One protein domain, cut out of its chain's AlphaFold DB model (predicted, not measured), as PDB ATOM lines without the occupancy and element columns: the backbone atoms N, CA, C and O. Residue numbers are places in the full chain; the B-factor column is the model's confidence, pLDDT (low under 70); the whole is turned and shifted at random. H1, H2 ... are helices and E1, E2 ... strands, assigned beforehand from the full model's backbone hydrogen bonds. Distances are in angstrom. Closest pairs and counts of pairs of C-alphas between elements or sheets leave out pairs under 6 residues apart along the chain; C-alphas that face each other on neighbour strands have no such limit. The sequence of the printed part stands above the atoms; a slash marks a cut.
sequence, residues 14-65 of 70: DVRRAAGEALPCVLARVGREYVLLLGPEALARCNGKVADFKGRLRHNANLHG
ATOM      1  N   ASP A  14     -43.581 -25.183  19.878       94.81
ATOM      2  CA  ASP A  14     -42.463 -24.914  20.783       94.81
ATOM      3  C   ASP A  14     -42.708 -23.655  21.626       94.81
ATOM      4  O   ASP A  14     -42.524 -23.676  22.845       94.81
ATOM      5  N   VAL A  15     -43.215 -22.593  20.998       95.50
ATOM      6  CA  VAL A  15     -43.622 -21.350  21.662       95.50
ATOM      7  C   VAL A  15     -44.835 -21.592  22.566       95.50
ATOM      8  O   VAL A  15     -44.853 -21.115  23.700       95.50
ATOM      9  N   ARG A  16     -45.823 -22.378  22.114       95.50
ATOM     10  CA  ARG A  16     -47.014 -22.753  22.896       95.50
ATOM     11  C   ARG A  16     -46.630 -23.500  24.163       95.50
ATOM     12  O   ARG A  16     -47.097 -23.164  25.246       95.50
ATOM     13  N   ARG A  17     -45.748 -24.494  24.034       95.12
ATOM     14  CA  ARG A  17     -45.261 -25.300  25.157       95.12
ATOM     15  C   ARG A  17     -44.525 -24.443  26.182       95.12
ATOM     16  O   ARG A  17     -44.710 -24.646  27.375       95.12
ATOM     17  N   ALA A  18     -43.723 -23.487  25.722       95.69
ATOM     18  CA  ALA A  18     -43.019 -22.559  26.597       95.69
ATOM     19  C   ALA A  18     -43.941 -21.533  27.276       95.69
ATOM     20  O   ALA A  18     -43.695 -21.151  28.417       95.69
ATOM     21  N   ALA A  19     -44.998 -21.089  26.590       96.06
ATOM     22  CA  ALA A  19     -46.005 -20.208  27.168       96.06
ATOM     23  C   ALA A  19     -46.872 -20.929  28.216       96.06
ATOM     24  O   ALA A  19     -47.266 -20.318  29.211       96.06
ATOM     25  N   GLY A  20     -47.174 -22.216  28.003       93.12
ATOM     26  CA  GLY A  20     -48.125 -22.961  28.825       93.12
ATOM     27  C   GLY A  20     -49.473 -22.236  28.897       93.12
ATOM     28  O   GLY A  20     -49.972 -21.733  27.892       93.12
ATOM     29  N   GLU A  21     -50.020 -22.111  30.105       93.38
ATOM     30  CA  GLU A  21     -51.271 -21.379  30.364       93.38
ATOM     31  C   GLU A  21     -51.065 -19.863  30.565       93.38
ATOM     32  O   GLU A  21     -52.015 -19.120  30.810       93.38
ATOM     33  N   ALA A  22     -49.830 -19.359  30.463       95.12
ATOM     34  CA  ALA A  22     -49.490 -17.976  30.795       95.12
ATOM     35  C   ALA A  22     -49.805 -16.980  29.663       95.12
ATOM     36  O   ALA A  22     -49.054 -16.039  29.444       95.12
ATOM     37  N   LEU A  23     -50.905 -17.143  28.928       94.75
ATOM     38  CA  LEU A  23     -51.278 -16.234  27.838       94.75
ATOM     39  C   LEU A  23     -52.174 -15.079  28.330       94.75
ATOM     40  O   LEU A  23     -53.167 -15.338  29.010       94.75
ATOM     41  N   PRO A  24     -51.914 -13.812  27.945       96.00
ATOM     42  CA  PRO A  24     -50.796 -13.338  27.122       96.00
ATOM     43  C   PRO A  24     -49.454 -13.320  27.876       96.00
ATOM     44  O   PRO A  24     -49.413 -13.027  29.071       96.00
ATOM     45  N   CYS A  25     -48.352 -13.546  27.150       97.62
ATOM     46  CA  CYS A  25     -46.995 -13.485  27.697       97.62
ATOM     47  C   CYS A  25     -45.963 -12.849  26.764       97.62
ATOM     48  O   CYS A  25     -46.161 -12.739  25.555       97.62
ATOM     49  N   VAL A  26     -44.807 -12.525  27.343       97.06
ATOM     50  CA  VAL A  26     -43.557 -12.246  26.631       97.06
ATOM     51  C   VAL A  26     -42.547 -13.338  26.955       97.06
ATOM     52  O   VAL A  26     -42.222 -13.559  28.123       97.06
ATOM     53  N   LEU A  27     -42.031 -13.984  25.911       96.25
ATOM     54  CA  LEU A  27     -40.963 -14.973  25.998       96.25
ATOM     55  C   LEU A  27     -39.668 -14.398  25.413       96.25
ATOM     56  O   LEU A  27     -39.693 -13.721  24.385       96.25
ATOM     57  N   ALA A  28     -38.533 -14.712  26.028       95.19
ATOM     58  CA  ALA A  28     -37.216 -14.529  25.429       95.19
ATOM     59  C   ALA A  28     -36.728 -15.846  24.834       95.19
ATOM     60  O   ALA A  28     -36.753 -16.872  25.508       95.19
ATOM     61  N   ARG A  29     -36.248 -15.817  23.587       93.19
ATOM     62  CA  ARG A  29     -35.576 -16.966  22.975       93.19
ATOM     63  C   ARG A  29     -34.098 -16.955  23.354       93.19
ATOM     64  O   ARG A  29     -33.385 -16.019  22.999       93.19
ATOM     65  N   VAL A  30     -33.641 -18.008  24.025       91.31
ATOM     66  CA  VAL A  30     -32.252 -18.194  24.461       91.31
ATOM     67  C   VAL A  30     -31.730 -19.474  23.810       91.31
ATOM     68  O   VAL A  30     -32.009 -20.588  24.244       91.31
ATOM     69  N   GLY A  31     -31.040 -19.322  22.678       90.44
ATOM     70  CA  GLY A  31     -30.660 -20.456  21.834       90.44
ATOM     71  C   GLY A  31     -31.886 -21.197  21.280       90.44
ATOM     72  O   GLY A  31     -32.597 -20.685  20.408       90.44
ATOM     73  N   ARG A  32     -32.111 -22.425  21.765       91.12
ATOM     74  CA  ARG A  32     -33.256 -23.283  21.393       91.12
ATOM     75  C   ARG A  32     -34.384 -23.273  22.422       91.12
ATOM     76  O   ARG A  32     -35.415 -23.886  22.175       91.12
ATOM     77  N   GLU A  33     -34.186 -22.595  23.542       93.31
ATOM     78  CA  GLU A  33     -35.137 -22.558  24.642       93.31
ATOM     79  C   GLU A  33     -35.852 -21.212  24.710       93.31
ATOM     80  O   GLU A  33     -35.432 -20.213  24.112       93.31
ATOM     81  N   TYR A  34     -36.944 -21.202  25.461       95.56
ATOM     82  CA  TYR A  34     -37.745 -20.022  25.722       95.56
ATOM     83  C   TYR A  34     -37.848 -19.799  27.224       95.56
ATOM     84  O   TYR A  34     -38.097 -20.728  27.987       95.56
ATOM     85  N   VAL A  35     -37.687 -18.544  27.631       95.56
ATOM     86  CA  VAL A  35     -37.803 -18.105  29.021       95.56
ATOM     87  C   VAL A  35     -38.987 -17.156  29.133       95.56
ATOM     88  O   VAL A  35     -39.051 -16.160  28.409       95.56
ATOM     89  N   LEU A  36     -39.924 -17.451  30.035       96.56
ATOM     90  CA  LEU A  36     -41.050 -16.568  30.329       96.56
ATOM     91  C   LEU A  36     -40.566 -15.329  31.082       96.56
ATOM     92  O   LEU A  36     -40.150 -15.425  32.228       96.56
ATOM     93  N   LEU A  37     -40.650 -14.159  30.444       96.62
ATOM     94  CA  LEU A  37     -40.271 -12.891  31.069       96.62
ATOM     95  C   LEU A  37     -41.454 -12.182  31.716       96.62
ATOM     96  O   LEU A  37     -41.304 -11.570  32.769       96.62
ATOM     97  N   LEU A  38     -42.620 -12.210  31.070       97.69
ATOM     98  CA  LEU A  38     -43.831 -11.559  31.567       97.69
ATOM     99  C   LEU A  38     -45.031 -12.455  31.288       97.69
ATOM    100  O   LEU A  38     -45.277 -12.779  30.132       97.69
ATOM    101  N   GLY A  39     -45.776 -12.816  32.328       97.38
ATOM    102  CA  GLY A  39     -47.081 -13.469  32.209       97.38
ATOM    103  C   GLY A  39     -48.258 -12.484  32.319       97.38
ATOM    104  O   GLY A  39     -48.041 -11.274  32.483       97.38
ATOM    105  N   PRO A  40     -49.504 -12.987  32.317       97.44
ATOM    106  CA  PRO A  40     -50.716 -12.174  32.209       97.44
ATOM    107  C   PRO A  40     -50.841 -11.131  33.318       97.44
ATOM    108  O   PRO A  40     -51.122  -9.965  33.053       97.44
ATOM    109  N   GLU A  41     -50.553 -11.508  34.565       96.06
ATOM    110  CA  GLU A  41     -50.633 -10.584  35.698       96.06
ATOM    111  C   GLU A  41     -49.585  -9.468  35.634       96.06
ATOM    112  O   GLU A  41     -49.837  -8.328  36.027       96.06
ATOM    113  N   ALA A  42     -48.372  -9.786  35.175       95.88
ATOM    114  CA  ALA A  42     -47.308  -8.798  35.037       95.88
ATOM    115  C   ALA A  42     -47.660  -7.779  33.947       95.88
ATOM    116  O   ALA A  42     -47.445  -6.584  34.150       95.88
ATOM    117  N   LEU A  43     -48.254  -8.247  32.843       97.00
ATOM    118  CA  LEU A  43     -48.760  -7.403  31.762       97.00
ATOM    119  C   LEU A  43     -49.962  -6.561  32.202       97.00
ATOM    120  O   LEU A  43     -49.988  -5.361  31.934       97.00
ATOM    121  N   ALA A  44     -50.916  -7.138  32.937       97.19
ATOM    122  CA  ALA A  44     -52.054  -6.400  33.486       97.19
ATOM    123  C   ALA A  44     -51.588  -5.239  34.382       97.19
ATOM    124  O   ALA A  44     -52.071  -4.114  34.264       97.19
ATOM    125  N   ARG A  45     -50.558  -5.474  35.209       96.38
ATOM    126  CA  ARG A  45     -49.938  -4.447  36.064       96.38
ATOM    127  C   ARG A  45     -49.201  -3.342  35.300       96.38
ATOM    128  O   ARG A  45     -48.896  -2.319  35.909       96.38
ATOM    129  N   CYS A  46     -48.896  -3.511  34.012       96.81
ATOM    130  CA  CYS A  46     -48.368  -2.419  33.190       96.81
ATOM    131  C   CYS A  46     -49.442  -1.374  32.864       96.81
ATOM    132  O   CYS A  46     -49.093  -0.228  32.607       96.81
ATOM    133  N   ASN A  47     -50.729  -1.746  32.854       94.44
ATOM    134  CA  ASN A  47     -51.852  -0.838  32.601       94.44
ATOM    135  C   ASN A  47     -51.647   0.080  31.371       94.44
ATOM    136  O   ASN A  47     -51.825   1.294  31.444       94.44
ATOM    137  N   GLY A  48     -51.152  -0.481  30.260       94.19
ATOM    138  CA  GLY A  48     -50.865   0.269  29.026       94.19
ATOM    139  C   GLY A  48     -49.645   1.204  29.082       94.19
ATOM    140  O   GLY A  48     -49.301   1.825  28.077       94.19
ATOM    141  N   LYS A  49     -48.941   1.302  30.217       97.50
ATOM    142  CA  LYS A  49     -47.762   2.160  30.373       97.50
ATOM    143  C   LYS A  49     -46.513   1.474  29.827       97.50
ATOM    144  O   LYS A  49     -45.999   0.507  30.389       97.50
ATOM    145  N   VAL A  50     -45.967   2.037  28.752       95.69
ATOM    146  CA  VAL A  50     -44.753   1.525  28.091       95.69
ATOM    147  C   VAL A  50     -43.533   1.556  29.018       95.69
ATOM    148  O   VAL A  50     -42.702   0.651  28.968       95.69
ATOM    149  N   ALA A  51     -43.413   2.573  29.876       96.06
ATOM    150  CA  ALA A  51     -42.314   2.668  30.839       96.06
ATOM    151  C   ALA A  51     -42.322   1.489  31.827       96.06
ATOM    152  O   ALA A  51     -41.287   0.852  32.029       96.06
ATOM    153  N   ASP A  52     -43.497   1.139  32.354       96.75
ATOM    154  CA  ASP A  52     -43.667   0.025  33.290       96.75
ATOM    155  C   ASP A  52     -43.377  -1.313  32.606       96.75
ATOM    156  O   ASP A  52     -42.696  -2.166  33.175       96.75
ATOM    157  N   PHE A  53     -43.832  -1.484  31.361       96.50
ATOM    158  CA  PHE A  53     -43.484  -2.646  30.543       96.50
ATOM    159  C   PHE A  53     -41.967  -2.781  30.373       96.50
ATOM    160  O   PHE A  53     -41.407  -3.833  30.680       96.50
ATOM    161  N   LYS A  54     -41.277  -1.709  29.956       95.31
ATOM    162  CA  LYS A  54     -39.813  -1.707  29.778       95.31
ATOM    163  C   LYS A  54     -39.080  -2.015  31.083       95.31
ATOM    164  O   LYS A  54     -38.126  -2.793  31.074       95.31
ATOM    165  N   GLY A  55     -39.519  -1.424  32.194       95.81
ATOM    166  CA  GLY A  55     -38.945  -1.660  33.518       95.81
ATOM    167  C   GLY A  55     -39.076  -3.119  33.948       95.81
ATOM    168  O   GLY A  55     -38.081  -3.750  34.301       95.81
ATOM    169  N   ARG A  56     -40.281  -3.689  33.844       96.38
ATOM    170  CA  ARG A  56     -40.545  -5.092  34.200       96.38
ATOM    171  C   ARG A  56     -39.826  -6.069  33.278       96.38
ATOM    172  O   ARG A  56     -39.295  -7.061  33.768       96.38
ATOM    173  N   LEU A  57     -39.781  -5.790  31.977       95.56
ATOM    174  CA  LEU A  57     -39.083  -6.628  31.007       95.56
ATOM    175  C   LEU A  57     -37.583  -6.707  31.328       95.56
ATOM    176  O   LEU A  57     -37.038  -7.802  31.411       95.56
ATOM    177  N   ARG A  58     -36.936  -5.559  31.579       95.56
ATOM    178  CA  ARG A  58     -35.517  -5.499  31.982       95.56
ATOM    179  C   ARG A  58     -35.269  -6.184  33.317       95.56
ATOM    180  O   ARG A  58     -34.313  -6.936  33.443       95.56
ATOM    181  N   HIS A  59     -36.133  -5.943  34.300       95.50
ATOM    182  CA  HIS A  59     -36.010  -6.564  35.613       95.50
ATOM    183  C   HIS A  59     -36.056  -8.097  35.524       95.50
ATOM    184  O   HIS A  59     -35.153  -8.753  36.031       95.50
ATOM    185  N   ASN A  60     -37.047  -8.664  34.825       96.25
ATOM    186  CA  ASN A  60     -37.158 -10.118  34.669       96.25
ATOM    187  C   ASN A  60     -36.024 -10.694  33.813       96.25
ATOM    188  O   ASN A  60     -35.471 -11.729  34.162       96.25
ATOM    189  N   ALA A  61     -35.612 -10.007  32.743       95.38
ATOM    190  CA  ALA A  61     -34.447 -10.426  31.967       95.38
ATOM    191  C   ALA A  61     -33.189 -10.526  32.849       95.38
ATOM    192  O   ALA A  61     -32.516 -11.553  32.828       95.38
ATOM    193  N   ASN A  62     -32.939  -9.527  33.702       95.31
ATOM    194  CA  ASN A  62     -31.804  -9.532  34.626       95.31
ATOM    195  C   ASN A  62     -31.879 -10.672  35.654       95.31
ATOM    196  O   ASN A  62     -30.850 -11.274  35.950       95.31
ATOM    197  N   LEU A  63     -33.070 -11.001  36.173       95.38
ATOM    198  CA  LEU A  63     -33.253 -12.149  37.077       95.38
ATOM    199  C   LEU A  63     -32.874 -13.481  36.416       95.38
ATOM    200  O   LEU A  63     -32.399 -14.388  37.092       95.38
ATOM    201  N   HIS A  64     -33.037 -13.581  35.097       93.94
ATOM    202  CA  HIS A  64     -32.627 -14.735  34.300       93.94
ATOM    203  C   HIS A  64     -31.199 -14.618  33.734       93.94
ATOM    204  O   HIS A  64     -30.805 -15.437  32.909       93.94
ATOM    205  N   GLY A  65     -30.422 -13.604  34.139       94.62
ATOM    206  CA  GLY A  65     -29.072 -13.363  33.618       94.62
ATOM    207  C   GLY A  65     -29.037 -12.969  32.135       94.62
ATOM    208  O   GLY A  65     -28.002 -13.098  31.485       94.62
TER     209      GLY A  65
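AT A GLANCE: This is residues 14 to 65 of the 70 residues of an uncharacterized protein of Gemmatimonadales bacterium (UniProt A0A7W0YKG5). A small two-stranded hairpin, E1 and E2, lies between two helices: the short H1 packs on one side of it, and the longest helix, H3, packs on the other side through residues 53 to 63, both with more of E2 than of E1 close by. The short H2 follows E2 at the end of the hairpin away from its turn, and from there the chain folds back into H3. The printed part has 52 residues, with three named helices and two named strands in the order H1, E1, E2, H2, H3; the sheet has the order E1 - E2, antiparallel, and the class is mixed, helices and strands. The whole is compact, with a radius of gyration of the C-alphas of 11.0 A, and its C-alphas span 30 by 24 by 13 A along their three main axes.

IN THESE COORDINATES: Strand E1 is residues 26 to 30, 13.0 A from first to last C-alpha, and begins with C-alpha 26 at (-43.557, -12.246, 26.631). Strand E2 is residues 33 to 38, 15.6 A long. Helix H3 is residues 50 to 63, 20.0 A long, and ends with C-alpha 63 at (-33.253, -12.149, 37.077). Helix H1 is residues 14 to 19, 8.7 A long, with C-alpha 14 at (-42.463, -24.914, 20.783). Helix H2 is residues 40 to 44, 6.1 A long.

HOW THE PARTS SIT: E1 and E2 form a hairpin of antiparallel neighbour strands, with 149 degrees between their N-to-C directions. C-alphas 27 and 36 face each other at 4.6 A. Within hydrogen-bond range are N 28 and O 35, 2.8 A apart, and N 35 and O 28, 2.9 A apart. H1 and E2 have 5 pairs of C-alphas within 8 A, the closest being those of Ala 18 and Tyr 34 at 5.9 A. H1 and E1 have 2 such pairs, the closest being those of Ala 19 and Leu 27 at 7.4 A. E2 and H3 have 6 such pairs, the closest being those of Leu 37 and Asn 60 at 5.5 A. E1 and H3 are near each other, with 5 pairs of C-alphas within 10 A. H2 and H3 are close but not clearly touching, and their closest C-alphas, of Leu 43 and Phe 53, are 7.2 A apart. H1 is apart from H2 and from H3, and E1 is apart from H2. In H1, H2 and H3 every O i to N i+4 pair is within hydrogen-bond range.

THE WHOLE: The two C-alphas farthest apart, those of Arg 32 and Asn 47, are 31.2 A apart, and the first and last printed C-alphas, of Asp 14 and Gly 65, are 21.9 A apart. The printed part has no cut. The links E1 to E2, E2 to H2 and H2 to H3 are tight, the link H1 to E1 is short, and there is no long link. The mean pLDDT of the printed part is 95.4, and no printed residue is under 70.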